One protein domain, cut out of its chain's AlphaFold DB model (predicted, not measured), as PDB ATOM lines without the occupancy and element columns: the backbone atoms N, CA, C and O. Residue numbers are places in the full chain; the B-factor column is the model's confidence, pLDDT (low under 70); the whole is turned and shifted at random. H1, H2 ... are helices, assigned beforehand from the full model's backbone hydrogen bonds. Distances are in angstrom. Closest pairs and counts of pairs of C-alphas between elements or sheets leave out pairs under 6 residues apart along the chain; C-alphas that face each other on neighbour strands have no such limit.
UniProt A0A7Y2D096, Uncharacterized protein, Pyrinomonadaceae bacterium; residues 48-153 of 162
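This is residues 48 to 153 of the 162 residues of an uncharacterized protein of Pyrinomonadaceae bacterium (UniProt A0A7Y2D096). Helix H6, paired with H5, packs crosswise on one end of H3, which folds up and down with H2 and H1. The 106 printed residues include six named helices: all helix. The whole is only just compact, close to loose: radius of gyration of the C-alphas 15.5 A, spans 46 by 30 by 20 A.

H6, residues 133 to 152, and H5, residues 116 to 126, form a hairpin, closest C-alphas 144 and 122, 6.0 A. Residues 141 to 148 alone of H6 touch H3, residues 91 to 108, about perpendicular at 83 degrees, closest C-alphas 145 and 103, 5.9 A. H2, residues 67 to 81, forms hairpins with H3 and with H1, residues 48 to 62. H4, residues 110 to 113, is near H2. H1, H3, H5 and H6 have every O i to N i+4 pair within hydrogen-bond range.

H1 begins at C-alpha 48 (-44.431, -35.080, -17.806); H6, 28.4 A long, ends at C-alpha 152 (-41.690, -11.398, -14.005).

The printed part has no cut; pLDDT is under 70 at residues 87 to 88, 128 and 130 to 134.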
ATOM      1  N   SER A  48     -45.660 -35.222 -17.022       85.44
ATOM      2  CA  SER A  48     -44.431 -35.080 -17.806       85.44
ATOM      3  C   SER A  48     -44.477 -33.875 -18.735       85.44
ATOM      4  O   SER A  48     -43.548 -33.072 -18.730       85.44
ATOM      5  N   ASP A  49     -45.555 -33.720 -19.502       87.19
ATOM      6  CA  ASP A  49     -45.685 -32.609 -20.445       87.19
ATOM      7  C   ASP A  49     -45.857 -31.283 -19.697       87.19
ATOM      8  O   ASP A  49     -45.237 -30.281 -20.049       87.19
ATOM      9  N   HIS A  50     -46.631 -31.287 -18.608       89.19
ATOM     10  CA  HIS A  50     -46.800 -30.118 -17.744       89.19
ATOM     11  C   HIS A  50     -45.475 -29.658 -17.131       89.19
ATOM     12  O   HIS A  50     -45.115 -28.488 -17.253       89.19
ATOM     13  N   ILE A  51     -44.712 -30.570 -16.522       91.00
ATOM     14  CA  ILE A  51     -43.412 -30.253 -15.919       91.00
ATOM     15  C   ILE A  51     -42.434 -29.738 -16.977       91.00
ATOM     16  O   ILE A  51     -41.756 -28.740 -16.735       91.00
ATOM     17  N   GLN A  52     -42.404 -30.358 -18.159       91.81
ATOM     18  CA  GLN A  52     -41.556 -29.921 -19.265       91.81
ATOM     19  C   GLN A  52     -41.877 -28.478 -19.682       91.81
ATOM     20  O   GLN A  52     -40.976 -27.645 -19.772       91.81
ATOM     21  N   VAL A  53     -43.162 -28.154 -19.863       92.62
ATOM     22  CA  VAL A  53     -43.606 -26.791 -20.193       92.62
ATOM     23  C   VAL A  53     -43.192 -25.799 -19.103       92.62
ATOM     24  O   VAL A  53     -42.696 -24.715 -19.414       92.62
ATOM     25  N   ARG A  54     -43.339 -26.164 -17.825       93.19
ATOM     26  CA  ARG A  54     -42.955 -25.298 -16.701       93.19
ATOM     27  C   ARG A  54     -41.452 -25.067 -16.614       93.19
ATOM     28  O   ARG A  54     -41.046 -23.941 -16.331       93.19
ATOM     29  N   ILE A  55     -40.630 -26.075 -16.900       93.88
ATOM     30  CA  ILE A  55     -39.174 -25.909 -17.001       93.88
ATOM     31  C   ILE A  55     -38.837 -24.897 -18.098       93.88
ATOM     32  O   ILE A  55     -38.139 -23.924 -17.824       93.88
ATOM     33  N   GLU A  56     -39.387 -25.057 -19.303       93.75
ATOM     34  CA  GLU A  56     -39.111 -24.140 -20.415       93.75
ATOM     35  C   GLU A  56     -39.548 -22.698 -20.118       93.75
ATOM     36  O   GLU A  56     -38.881 -21.737 -20.508       93.75
ATOM     37  N   GLU A  57     -40.690 -22.521 -19.455       93.75
ATOM     38  CA  GLU A  57     -41.164 -21.206 -19.023       93.75
ATOM     39  C   GLU A  57     -40.228 -20.582 -17.984       93.75
ATOM     40  O   GLU A  57     -39.865 -19.413 -18.128       93.75
ATOM     41  N   LEU A  58     -39.793 -21.356 -16.983       93.62
ATOM     42  CA  LEU A  58     -38.841 -20.904 -15.967       93.62
ATOM     43  C   LEU A  58     -37.485 -20.538 -16.578       93.62
ATOM     44  O   LEU A  58     -36.925 -19.494 -16.239       93.62
ATOM     45  N   GLU A  59     -36.971 -21.343 -17.506       93.69
ATOM     46  CA  GLU A  59     -35.718 -21.071 -18.212       93.69
ATOM     47  C   GLU A  59     -35.791 -19.741 -18.970       93.69
ATOM     48  O   GLU A  59     -34.919 -18.885 -18.789       93.69
ATOM     49  N   LYS A  60     -36.875 -19.512 -19.727       92.44
ATOM     50  CA  LYS A  60     -37.099 -18.275 -20.500       92.44
ATOM     51  C   LYS A  60     -37.117 -17.019 -19.636       92.44
ATOM     52  O   LYS A  60     -36.672 -15.961 -20.088       92.44
ATOM     53  N   VAL A  61     -37.672 -17.098 -18.426       91.69
ATOM     54  CA  VAL A  61     -37.754 -15.932 -17.532       91.69
ATOM     55  C   VAL A  61     -36.514 -15.766 -16.667       91.69
ATOM     56  O   VAL A  61     -36.193 -14.633 -16.311       91.69
ATOM     57  N   SER A  62     -35.783 -16.850 -16.382       89.12
ATOM     58  CA  SER A  62     -34.655 -16.861 -15.445       89.12
ATOM     59  C   SER A  62     -33.596 -15.799 -15.757       89.12
ATOM     60  O   SER A  62     -33.163 -15.089 -14.853       89.12
ATOM     61  N   GLU A  63     -33.255 -15.590 -17.030       84.75
ATOM     62  CA  GLU A  63     -32.242 -14.615 -17.464       84.75
ATOM     63  C   GLU A  63     -32.583 -13.157 -17.116       84.75
ATOM     64  O   GLU A  63     -31.703 -12.297 -17.073       84.75
ATOM     65  N   ARG A  64     -33.867 -12.860 -16.889       86.94
ATOM     66  CA  ARG A  64     -34.377 -11.509 -16.606       86.94
ATOM     67  C   ARG A  64     -34.696 -11.300 -15.131       86.94
ATOM     68  O   ARG A  64     -35.134 -10.212 -14.753       86.94
ATOM     69  N   LEU A  65     -34.527 -12.333 -14.309       87.25
ATOM     70  CA  LEU A  65     -34.822 -12.258 -12.890       87.25
ATOM     71  C   LEU A  65     -33.708 -11.533 -12.128       87.25
ATOM     72  O   LEU A  65     -32.531 -11.622 -12.486       87.25
ATOM     73  N   PRO A  66     -34.053 -10.861 -11.018       85.94
ATOM     74  CA  PRO A  66     -33.068 -10.454 -10.030       85.94
ATOM     75  C   PRO A  66     -32.228 -11.656  -9.586       85.94
ATOM     76  O   PRO A  66     -32.758 -12.756  -9.409       85.94
ATOM     77  N   LYS A  67     -30.932 -11.438  -9.333       86.56
ATOM     78  CA  LYS A  67     -29.990 -12.503  -8.942       86.56
ATOM     79  C   LYS A  67     -30.503 -13.366  -7.778       86.56
ATOM     80  O   LYS A  67     -30.323 -14.577  -7.794       86.56
ATOM     81  N   ALA A  68     -31.180 -12.745  -6.813       81.44
ATOM     82  CA  ALA A  68     -31.754 -13.430  -5.658       81.44
ATOM     83  C   ALA A  68     -32.811 -14.491  -6.031       81.44
ATOM     84  O   ALA A  68     -32.834 -15.577  -5.458       81.44
ATOM     85  N   LEU A  69     -33.652 -14.210  -7.033       88.00
ATOM     86  CA  LEU A  69     -34.646 -15.166  -7.528       88.00
ATOM     87  C   LEU A  69     -34.040 -16.160  -8.515       88.00
ATOM     88  O   LEU A  69     -34.465 -17.311  -8.550       88.00
ATOM     89  N   TYR A  70     -33.044 -15.730  -9.292       91.19
ATOM     90  CA  TYR A  70     -32.378 -16.572 -10.280       91.19
ATOM     91  C   TYR A  70     -31.845 -17.871  -9.664       91.19
ATOM     92  O   TYR A  70     -32.155 -18.948 -10.162       91.19
ATOM     93  N   GLU A  71     -31.111 -17.789  -8.551       90.88
ATOM     94  CA  GLU A  71     -30.539 -18.972  -7.889       90.88
ATOM     95  C   GLU A  71     -31.630 -19.943  -7.405       90.88
ATOM     96  O   GLU A  71     -31.519 -21.154  -7.600       90.88
ATOM     97  N   THR A  72     -32.729 -19.413  -6.856       92.81
ATOM     98  CA  THR A  72     -33.874 -20.232  -6.425       92.81
ATOM     99  C   THR A  72     -34.555 -20.907  -7.615       92.81
ATOM    100  O   THR A  72     -34.874 -22.092  -7.557       92.81
ATOM    101  N   VAL A  73     -34.764 -20.171  -8.709       93.38
ATOM    102  CA  VAL A  73     -35.400 -20.697  -9.923       93.38
ATOM    103  C   VAL A  73     -34.536 -21.774 -10.576       93.38
ATOM    104  O   VAL A  73     -35.070 -22.807 -10.959       93.38
ATOM    105  N   GLN A  74     -33.214 -21.602 -10.629       94.69
ATOM    106  CA  GLN A  74     -32.303 -22.632 -11.140       94.69
ATOM    107  C   GLN A  74     -32.337 -23.910 -10.288       94.69
ATOM    108  O   GLN A  74     -32.367 -25.011 -10.833       94.69
ATOM    109  N   ALA A  75     -32.403 -23.780  -8.959       94.31
ATOM    110  CA  ALA A  75     -32.570 -24.932  -8.073       94.31
ATOM    111  C   ALA A  75     -33.915 -25.647  -8.298       94.31
ATOM    112  O   ALA A  75     -33.964 -26.874  -8.348       94.31
ATOM    113  N   ILE A  76     -35.003 -24.890  -8.487       94.88
ATOM    114  CA  ILE A  76     -36.325 -25.445  -8.810       94.88
ATOM    115  C   ILE A  76     -36.311 -26.164 -10.163       94.88
ATOM    116  O   ILE A  76     -36.817 -27.279 -10.240       94.88
ATOM    117  N   ILE A  77     -35.714 -25.577 -11.207       94.88
ATOM    118  CA  ILE A  77     -35.585 -26.219 -12.526       94.88
ATOM    119  C   ILE A  77     -34.859 -27.561 -12.390       94.88
ATOM    120  O   ILE A  77     -35.359 -28.574 -12.872       94.88
ATOM    121  N   ALA A  78     -33.728 -27.591 -11.679       94.69
ATOM    122  CA  ALA A  78     -32.966 -28.819 -11.468       94.69
ATOM    123  C   ALA A  78     -33.785 -29.904 -10.742       94.69
ATOM    124  O   ALA A  78     -33.706 -31.078 -11.102       94.69
ATOM    125  N   GLU A  79     -34.590 -29.523  -9.748       94.00
ATOM    126  CA  GLU A  79     -35.475 -30.452  -9.036       94.00
ATOM    127  C   GLU A  79     -36.637 -30.948  -9.901       94.00
ATOM    128  O   GLU A  79     -36.958 -32.134  -9.853       94.00
ATOM    129  N   LEU A  80     -37.227 -30.081 -10.730       92.44
ATOM    130  CA  LEU A  80     -38.261 -30.465 -11.693       92.44
ATOM    131  C   LEU A  80     -37.718 -31.450 -12.735       92.44
ATOM    132  O   LEU A  80     -38.368 -32.449 -13.025       92.44
ATOM    133  N   SER A  81     -36.510 -31.216 -13.257       91.50
ATOM    134  CA  SER A  81     -35.862 -32.123 -14.215       91.50
ATOM    135  C   SER A  81     -35.483 -33.477 -13.607       91.50
ATOM    136  O   SER A  81     -35.358 -34.460 -14.333       91.50
ATOM    137  N   ALA A  82     -35.276 -33.538 -12.288       90.56
ATOM    138  CA  ALA A  82     -34.938 -34.763 -11.563       90.56
ATOM    139  C   ALA A  82     -36.169 -35.506 -11.010       90.56
ATOM    140  O   ALA A  82     -36.014 -36.543 -10.358       90.56
ATOM    141  N   LEU A  83     -37.378 -34.978 -11.222       88.69
ATOM    142  CA  LEU A  83     -38.599 -35.546 -10.670       88.69
ATOM    143  C   LEU A  83     -38.946 -36.870 -11.370       88.69
ATOM    144  O   LEU A  83     -39.132 -36.913 -12.585       88.69
ATOM    145  N   ASP A  84     -39.083 -37.951 -10.603       82.31
ATOM    146  CA  ASP A  84     -39.592 -39.219 -11.128       82.31
ATOM    147  C   ASP A  84     -41.126 -39.219 -11.130       82.31
ATOM    148  O   ASP A  84     -41.774 -39.300 -10.087       82.31
ATOM    149  N   ILE A  85     -41.699 -39.114 -12.325       81.56
ATOM    150  CA  ILE A  85     -43.145 -39.019 -12.563       81.56
ATOM    151  C   ILE A  85     -43.768 -40.419 -12.713       81.56
ATOM    152  O   ILE A  85     -44.977 -40.593 -12.591       81.56
ATOM    153  N   SER A  86     -42.949 -41.446 -12.963       71.56
ATOM    154  CA  SER A  86     -43.414 -42.757 -13.428       71.56
ATOM    155  C   SER A  86     -44.024 -43.653 -12.339       71.56
ATOM    156  O   SER A  86     -44.623 -44.682 -12.652       71.56
ATOM    157  N   GLY A  87     -43.938 -43.257 -11.068       63.12
ATOM    158  CA  GLY A  87     -44.498 -44.030  -9.954       63.12
ATOM    159  C   GLY A  87     -44.854 -43.227  -8.707       63.12
ATOM    160  O   GLY A  87     -45.268 -43.820  -7.707       63.12
ATOM    161  N   ASP A  88     -44.703 -41.904  -8.738       66.88
ATOM    162  CA  ASP A  88     -44.890 -41.071  -7.560       66.88
ATOM    163  C   ASP A  88     -46.320 -40.521  -7.496       66.88
ATOM    164  O   ASP A  88     -46.769 -39.767  -8.355       66.88
ATOM    165  N   LYS A  89     -47.062 -40.908  -6.455       72.25
ATOM    166  CA  LYS A  89     -48.421 -40.397  -6.212       72.25
ATOM    167  C   LYS A  89     -48.417 -38.971  -5.659       72.25
ATOM    168  O   LYS A  89     -49.474 -38.353  -5.598       72.25
ATOM    169  N   ASN A  90     -47.244 -38.456  -5.291       84.94
ATOM    170  CA  ASN A  90     -47.085 -37.181  -4.606       84.94
ATOM    171  C   ASN A  90     -46.452 -36.114  -5.514       84.94
ATOM    172  O   ASN A  90     -45.905 -35.132  -5.014       84.94
ATOM    173  N   VAL A  91     -46.501 -36.289  -6.841       87.25
ATOM    174  CA  VAL A  91     -45.988 -35.295  -7.803       87.25
ATOM    175  C   VAL A  91     -46.613 -33.925  -7.549       87.25
ATOM    176  O   VAL A  91     -45.881 -32.950  -7.423       87.25
ATOM    177  N   GLU A  92     -47.933 -33.848  -7.383       89.12
ATOM    178  CA  GLU A  92     -48.608 -32.570  -7.132       89.12
ATOM    179  C   GLU A  92     -48.190 -31.939  -5.797       89.12
ATOM    180  O   GLU A  92     -47.884 -30.753  -5.754       89.12
ATOM    181  N   GLU A  93     -48.063 -32.724  -4.722       90.00
ATOM    182  CA  GLU A  93     -47.576 -32.213  -3.430       90.00
ATOM    183  C   GLU A  93     -46.150 -31.650  -3.542       90.00
ATOM    184  O   GLU A  93     -45.812 -30.642  -2.916       90.00
ATOM    185  N   LYS A  94     -45.301 -32.278  -4.366       91.12
ATOM    186  CA  LYS A  94     -43.956 -31.772  -4.659       91.12
ATOM    187  C   LYS A  94     -44.011 -30.478  -5.467       91.12
ATOM    188  O   LYS A  94     -43.282 -29.547  -5.132       91.12
ATOM    189  N   LEU A  95     -44.873 -30.389  -6.479       91.88
ATOM    190  CA  LEU A  95     -45.065 -29.166  -7.264       91.88
ATOM    191  C   LEU A  95     -45.575 -28.013  -6.390       91.88
ATOM    192  O   LEU A  95     -45.008 -26.923  -6.439       91.88
ATOM    193  N   GLU A  96     -46.548 -28.265  -5.512       92.12
ATOM    194  CA  GLU A  96     -47.003 -27.294  -4.513       92.12
ATOM    195  C   GLU A  96     -45.877 -26.871  -3.561       92.12
ATOM    196  O   GLU A  96     -45.747 -25.695  -3.219       92.12
ATOM    197  N   SER A  97     -45.041 -27.813  -3.116       93.19
ATOM    198  CA  SER A  97     -43.897 -27.499  -2.258       93.19
ATOM    199  C   SER A  97     -42.875 -26.610  -2.970       93.19
ATOM    200  O   SER A  97     -42.305 -25.713  -2.345       93.19
ATOM    201  N   LEU A  98     -42.629 -26.845  -4.262       94.00
ATOM    202  CA  LEU A  98     -41.749 -26.007  -5.077       94.00
ATOM    203  C   LEU A  98     -42.353 -24.615  -5.293       94.00
ATOM    204  O   LEU A  98     -41.629 -23.625  -5.174       94.00
ATOM    205  N   ASP A  99     -43.669 -24.523  -5.517       93.38
ATOM    206  CA  ASP A  99     -44.396 -23.252  -5.592       93.38
ATOM    207  C   ASP A  99     -44.260 -22.450  -4.292       93.38
ATOM    208  O   ASP A  99     -43.856 -21.287  -4.323       93.38
ATOM    209  N   ARG A 100     -44.505 -23.077  -3.135       92.56
ATOM    210  CA  ARG A 100     -44.359 -22.413  -1.830       92.56
ATOM    211  C   ARG A 100     -42.935 -21.934  -1.591       92.56
ATOM    212  O   ARG A 100     -42.736 -20.866  -1.022       92.56
ATOM    213  N   ARG A 101     -41.934 -22.703  -2.026       93.62
ATOM    214  CA  ARG A 101     -40.526 -22.314  -1.902       93.62
ATOM    215  C   ARG A 101     -40.182 -21.125  -2.799       93.62
ATOM    216  O   ARG A 101     -39.421 -20.256  -2.379       93.62
ATOM    217  N   LEU A 102     -40.755 -21.065  -4.001       92.62
ATOM    218  CA  LEU A 102     -40.630 -19.903  -4.875       92.62
ATOM    219  C   LEU A 102     -41.268 -18.665  -4.235       92.62
ATOM    220  O   LEU A 102     -40.621 -17.623  -4.166       92.62
ATOM    221  N   ASP A 103     -42.487 -18.787  -3.706       92.06
ATOM    222  CA  ASP A 103     -43.175 -17.677  -3.035       92.06
ATOM    223  C   ASP A 103     -42.436 -17.207  -1.784       92.06
ATOM    224  O   ASP A 103     -42.313 -16.003  -1.557       92.06
ATOM    225  N   GLN A 104     -41.886 -18.138  -1.004       91.94
ATOM    226  CA  GLN A 104     -41.059 -17.799   0.147       91.94
ATOM    227  C   GLN A 104     -39.813 -17.020  -0.284       91.94
ATOM    228  O   GLN A 104     -39.513 -15.994   0.310       91.94
ATOM    229  N   SER A 105     -39.133 -17.435  -1.357       91.94
ATOM    230  CA  SER A 105     -37.966 -16.712  -1.883       91.94
ATOM    231  C   SER A 105     -38.320 -15.312  -2.393       91.94
ATOM    232  O   SER A 105     -37.572 -14.357  -2.167       91.94
ATOM    233  N   ILE A 106     -39.487 -15.152  -3.028       91.31
ATOM    234  CA  ILE A 106     -40.024 -13.837  -3.406       91.31
ATOM    235  C   ILE A 106     -40.217 -12.957  -2.171       91.31
ATOM    236  O   ILE A 106     -39.848 -11.782  -2.187       91.31
ATOM    237  N   PHE A 107     -40.777 -13.519  -1.103       87.69
ATOM    238  CA  PHE A 107     -41.042 -12.780   0.121       87.69
ATOM    239  C   PHE A 107     -39.764 -12.452   0.908       87.69
ATOM    240  O   PHE A 107     -39.585 -11.316   1.337       87.69
ATOM    241  N   ASP A 108     -38.833 -13.395   1.030       89.38
ATOM    242  CA  ASP A 108     -37.547 -13.192   1.709       89.38
ATOM    243  C   ASP A 108     -36.710 -12.102   1.022       89.38
ATOM    244  O   ASP A 108     -35.929 -11.400   1.662       89.38
ATOM    245  N   ASN A 109     -36.915 -11.915  -0.284       86.25
ATOM    246  CA  ASN A 109     -36.251 -10.896  -1.090       86.25
ATOM    247  C   ASN A 109     -37.153  -9.695  -1.404       86.25
ATOM    248  O   ASN A 109     -36.877  -8.952  -2.354       86.25
ATOM    249  N   ILE A 110     -38.205  -9.475  -0.604       84.62
ATOM    250  CA  ILE A 110     -39.202  -8.427  -0.836       84.62
ATOM    251  C   ILE A 110     -38.550  -7.069  -1.072       84.62
ATOM    252  O   ILE A 110     -38.850  -6.443  -2.074       84.62
ATOM    253  N   GLU A 111     -37.592  -6.635  -0.252       83.06
ATOM    254  CA  GLU A 111     -36.958  -5.314  -0.401       83.06
ATOM    255  C   GLU A 111     -36.193  -5.148  -1.721       83.06
ATOM    256  O   GLU A 111     -36.111  -4.045  -2.256       83.06
ATOM    257  N   THR A 112     -35.667  -6.244  -2.270       81.81
ATOM    258  CA  THR A 112     -34.910  -6.236  -3.530       81.81
ATOM    259  C   THR A 112     -35.837  -6.248  -4.749       81.81
ATOM    260  O   THR A 112     -35.486  -5.724  -5.804       81.81
ATOM    261  N   ILE A 113     -37.018  -6.855  -4.614       81.75
ATOM    262  CA  ILE A 113     -37.989  -7.052  -5.702       81.75
ATOM    263  C   ILE A 113     -39.076  -5.969  -5.689       81.75
ATOM    264  O   ILE A 113     -39.710  -5.691  -6.709       81.75
ATOM    265  N   LYS A 114     -39.309  -5.342  -4.535       78.50
ATOM    266  CA  LYS A 114     -40.347  -4.340  -4.327       78.50
ATOM    267  C   LYS A 114     -40.100  -3.148  -5.239       78.50
ATOM    268  O   LYS A 114     -39.114  -2.426  -5.126       78.50
ATOM    269  N   THR A 115     -41.051  -2.926  -6.135       79.06
ATOM    270  CA  THR A 115     -41.098  -1.746  -6.994       79.06
ATOM    271  C   THR A 115     -42.377  -0.967  -6.719       79.06
ATOM    272  O   THR A 115     -43.401  -1.549  -6.358       79.06
ATOM    273  N   ALA A 116     -42.348   0.347  -6.957       80.19
ATOM    274  CA  ALA A 116     -43.518   1.213  -6.780       80.19
ATOM    275  C   ALA A 116     -44.744   0.736  -7.588       80.19
ATOM    276  O   ALA A 116     -45.888   0.945  -7.185       80.19
ATOM    277  N   GLN A 117     -44.513   0.065  -8.722       82.50
ATOM    278  CA  GLN A 117     -45.570  -0.537  -9.538       82.50
ATOM    279  C   GLN A 117     -46.259  -1.696  -8.808       82.50
ATOM    280  O   GLN A 117     -47.487  -1.711  -8.723       82.50
ATOM    281  N   ILE A 118     -45.480  -2.623  -8.241       83.00
ATOM    282  CA  ILE A 118     -46.002  -3.764  -7.478       83.00
ATOM    283  C   ILE A 118     -46.720  -3.266  -6.221       83.00
ATOM    284  O   ILE A 118     -47.828  -3.705  -5.935       83.00
ATOM    285  N   GLU A 119     -46.156  -2.291  -5.509       82.75
ATOM    286  CA  GLU A 119     -46.797  -1.710  -4.324       82.75
ATOM    287  C   GLU A 119     -48.144  -1.061  -4.643       82.75
ATOM    288  O   GLU A 119     -49.117  -1.283  -3.927       82.75
ATOM    289  N   THR A 120     -48.221  -0.296  -5.735       84.31
ATOM    290  CA  THR A 120     -49.474   0.338  -6.164       84.31
ATOM    291  C   THR A 120     -50.517  -0.718  -6.536       84.31
ATOM    292  O   THR A 120     -51.684  -0.596  -6.157       84.31
ATOM    293  N   ALA A 121     -50.101  -1.778  -7.237       83.00
ATOM    294  CA  ALA A 121     -50.981  -2.879  -7.614       83.00
ATOM    295  C   ALA A 121     -51.520  -3.616  -6.381       83.00
ATOM    296  O   ALA A 121     -52.732  -3.815  -6.276       83.00
ATOM    297  N   VAL A 122     -50.654  -3.948  -5.421       84.06
ATOM    298  CA  VAL A 122     -51.046  -4.605  -4.169       84.06
ATOM    299  C   VAL A 122     -51.969  -3.700  -3.353       84.06
ATOM    300  O   VAL A 122     -53.057  -4.134  -2.986       84.06
ATOM    301  N   ALA A 123     -51.609  -2.428  -3.156       82.19
ATOM    302  CA  ALA A 123     -52.405  -1.467  -2.389       82.19
ATOM    303  C   ALA A 123     -53.823  -1.286  -2.955       82.19
ATOM    304  O   ALA A 123     -54.783  -1.215  -2.190       82.19
ATOM    305  N   SER A 124     -53.966  -1.270  -4.285       83.56
ATOM    306  CA  SER A 124     -55.271  -1.166  -4.954       83.56
ATOM    307  C   SER A 124     -56.174  -2.383  -4.721       83.56
ATOM    308  O   SER A 124     -57.398  -2.265  -4.730       83.56
ATOM    309  N   GLN A 125     -55.571  -3.551  -4.495       80.25
ATOM    310  CA  GLN A 125     -56.274  -4.812  -4.272       80.25
ATOM    311  C   GLN A 125     -56.539  -5.065  -2.785       80.25
ATOM    312  O   GLN A 125     -57.519  -5.720  -2.442       80.25
ATOM    313  N   THR A 126     -55.707  -4.517  -1.896       78.38
ATOM    314  CA  THR A 126     -55.872  -4.645  -0.444       78.38
ATOM    315  C   THR A 126     -56.745  -3.550   0.166       78.38
ATOM    316  O   THR A 126     -57.329  -3.777   1.218       78.38
ATOM    317  N   SER A 127     -56.897  -2.381  -0.472       71.75
ATOM    318  CA  SER A 127     -57.631  -1.234   0.097       71.75
ATOM    319  C   SER A 127     -59.127  -1.474   0.343       71.75
ATOM    320  O   SER A 127     -59.761  -0.676   1.025       71.75
ATOM    321  N   GLY A 128     -59.702  -2.537  -0.226       68.94
ATOM    322  CA  GLY A 128     -61.103  -2.930  -0.027       68.94
ATOM    323  C   GLY A 128     -61.304  -4.149   0.877       68.94
ATOM    324  O   GLY A 128     -62.439  -4.596   1.032       68.94
ATOM    325  N   LEU A 129     -60.231  -4.720   1.429       71.25
ATOM    326  CA  LEU A 129     -60.301  -5.917   2.262       71.25
ATOM    327  C   LEU A 129     -60.472  -5.515   3.730       71.25
ATOM    328  O   LEU A 129     -59.511  -5.145   4.398       71.25
ATOM    329  N   ASP A 130     -61.704  -5.600   4.227       61.91
ATOM    330  CA  ASP A 130     -62.019  -5.431   5.649       61.91
ATOM    331  C   ASP A 130     -61.738  -6.758   6.380       61.91
ATOM    332  O   ASP A 130     -62.622  -7.585   6.610       61.91
ATOM    333  N   LEU A 131     -60.451  -7.032   6.609       59.00
ATOM    334  CA  LEU A 131     -59.952  -8.265   7.216       59.00
ATOM    335  C   LEU A 131     -59.294  -7.967   8.571       59.00
ATOM    336  O   LEU A 131     -58.653  -6.933   8.763       59.00
ATOM    337  N   ASN A 132     -59.425  -8.903   9.518       66.50
ATOM    338  CA  ASN A 132     -58.648  -8.888  10.761       66.50
ATOM    339  C   ASN A 132     -57.144  -8.866  10.430       66.50
ATOM    340  O   ASN A 132     -56.734  -9.510   9.466       66.50
ATOM    341  N   SER A 133     -56.325  -8.195  11.246       67.19
ATOM    342  CA  SER A 133     -54.908  -7.908  10.943       67.19
ATOM    343  C   SER A 133     -54.082  -9.124  10.500       67.19
ATOM    344  O   SER A 133     -53.278  -9.013   9.586       67.19
ATOM    345  N   GLU A 134     -54.322 -10.300  11.086       66.81
ATOM    346  CA  GLU A 134     -53.621 -11.544  10.736       66.81
ATOM    347  C   GLU A 134     -53.979 -12.068   9.329       66.81
ATOM    348  O   GLU A 134     -53.121 -12.548   8.590       66.81
ATOM    349  N   ASN A 135     -55.238 -11.911   8.912       72.88
ATOM    350  CA  ASN A 135     -55.678 -12.266   7.560       72.88
ATOM    351  C   ASN A 135     -55.215 -11.229   6.531       72.88
ATOM    352  O   ASN A 135     -55.030 -11.565   5.362       72.88
ATOM    353  N   THR A 136     -55.019  -9.983   6.961       73.19
ATOM    354  CA  THR A 136     -54.513  -8.897   6.119       73.19
ATOM    355  C   THR A 136     -53.065  -9.144   5.708       73.19
ATOM    356  O   THR A 136     -52.743  -8.966   4.535       73.19
ATOM    357  N   ASP A 137     -52.223  -9.641   6.616       77.94
ATOM    358  CA  ASP A 137     -50.818  -9.947   6.318       77.94
ATOM    359  C   ASP A 137     -50.685 -11.127   5.346       77.94
ATOM    360  O   ASP A 137     -49.951 -11.050   4.359       77.94
ATOM    361  N   GLN A 138     -51.459 -12.197   5.552       80.75
ATOM    362  CA  GLN A 138     -51.476 -13.338   4.630       80.75
ATOM    363  C   GLN A 138     -52.056 -12.967   3.259       80.75
ATOM    364  O   GLN A 138     -51.546 -13.397   2.222       80.75
ATOM    365  N   ALA A 139     -53.118 -12.157   3.229       81.19
ATOM    366  CA  ALA A 139     -53.686 -11.656   1.981       81.19
ATOM    367  C   ALA A 139     -52.683 -10.763   1.241       81.19
ATOM    368  O   ALA A 139     -52.509 -10.918   0.032       81.19
ATOM    369  N   TYR A 140     -51.980  -9.884   1.959       84.00
ATOM    370  CA  TYR A 140     -50.914  -9.060   1.399       84.00
ATOM    371  C   TYR A 140     -49.811  -9.922   0.787       84.00
ATOM    372  O   TYR A 140     -49.460  -9.709  -0.369       84.00
ATOM    373  N   GLN A 141     -49.318 -10.928   1.517       84.75
ATOM    374  CA  GLN A 141     -48.290 -11.851   1.028       84.75
ATOM    375  C   GLN A 141     -48.718 -12.543  -0.267       84.75
ATOM    376  O   GLN A 141     -47.984 -12.514  -1.253       84.75
ATOM    377  N   ARG A 142     -49.934 -13.100  -0.307       85.75
ATOM    378  CA  ARG A 142     -50.455 -13.773  -1.506       85.75
ATOM    379  C   ARG A 142     -50.586 -12.826  -2.693       85.75
ATOM    380  O   ARG A 142     -50.189 -13.173  -3.803       85.75
ATOM    381  N   ILE A 143     -51.133 -11.630  -2.477       87.81
ATOM    382  CA  ILE A 143     -51.303 -10.637  -3.545       87.81
ATOM    383  C   ILE A 143     -49.932 -10.153  -4.028       87.81
ATOM    384  O   ILE A 143     -49.718 -10.062  -5.233       87.81
ATOM    385  N   PHE A 144     -48.987  -9.907  -3.120       89.19
ATOM    386  CA  PHE A 144     -47.626  -9.509  -3.461       89.19
ATOM    387  C   PHE A 144     -46.921 -10.572  -4.309       89.19
ATOM    388  O   PHE A 144     -46.468 -10.256  -5.409       89.19
ATOM    389  N   CYS A 145     -46.890 -11.831  -3.860       89.69
ATOM    390  CA  CYS A 145     -46.274 -12.921  -4.621       89.69
ATOM    391  C   CYS A 145     -46.932 -13.085  -5.993       89.69
ATOM    392  O   CYS A 145     -46.233 -13.213  -6.998       89.69
ATOM    393  N   ARG A 146     -48.265 -12.979  -6.074       90.44
ATOM    394  CA  ARG A 146     -48.989 -13.022  -7.350       90.44
ATOM    395  C   ARG A 146     -48.576 -11.898  -8.297       90.44
ATOM    396  O   ARG A 146     -48.349 -12.162  -9.478       90.44
ATOM    397  N   GLU A 147     -48.483 -10.660  -7.817       90.00
ATOM    398  CA  GLU A 147     -48.075  -9.535  -8.662       90.00
ATOM    399  C   GLU A 147     -46.613  -9.661  -9.101       90.00
ATOM    400  O   GLU A 147     -46.325  -9.459 -10.277       90.00
ATOM    401  N   VAL A 148     -45.706 -10.100  -8.223       88.88
ATOM    402  CA  VAL A 148     -44.312 -10.394  -8.601       88.88
ATOM    403  C   VAL A 148     -44.265 -11.463  -9.690       88.88
ATOM    404  O   VAL A 148     -43.634 -11.256 -10.730       88.88
ATOM    405  N   ARG A 149     -44.964 -12.589  -9.491       90.88
ATOM    406  CA  ARG A 149     -45.025 -13.664 -10.486       90.88
ATOM    407  C   ARG A 149     -45.537 -13.142 -11.824       90.88
ATOM    408  O   ARG A 149     -44.924 -13.405 -12.853       90.88
ATOM    409  N   ARG A 150     -46.588 -12.321 -11.814       90.12
ATOM    410  CA  ARG A 150     -47.146 -11.702 -13.022       90.12
ATOM    411  C   ARG A 150     -46.171 -10.743 -13.706       90.12
ATOM    412  O   ARG A 150     -46.037 -10.798 -14.926       90.12
ATOM    413  N   THR A 151     -45.504  -9.870 -12.955       88.00
ATOM    414  CA  THR A 151     -44.546  -8.893 -13.496       88.00
ATOM    415  C   THR A 151     -43.342  -9.578 -14.135       88.00
ATOM    416  O   THR A 151     -42.868  -9.133 -15.180       88.00
ATOM    417  N   HIS A 152     -42.869 -10.670 -13.537       87.38
ATOM    418  CA  HIS A 152     -41.690 -11.398 -14.005       87.38
ATOM    419  C   HIS A 152     -42.011 -12.607 -14.897       87.38
ATOM    420  O   HIS A 152     -41.090 -13.228 -15.423       87.38
ATOM    421  N   GLY A 153     -43.291 -12.930 -15.100       88.69
ATOM    422  CA  GLY A 153     -43.727 -14.079 -15.896       88.69
ATOM    423  C   GLY A 153     -43.425 -15.437 -15.256       88.69
ATOM    424  O   GLY A 153     -43.302 -16.421 -15.976       88.69
TER     425      GLY A 153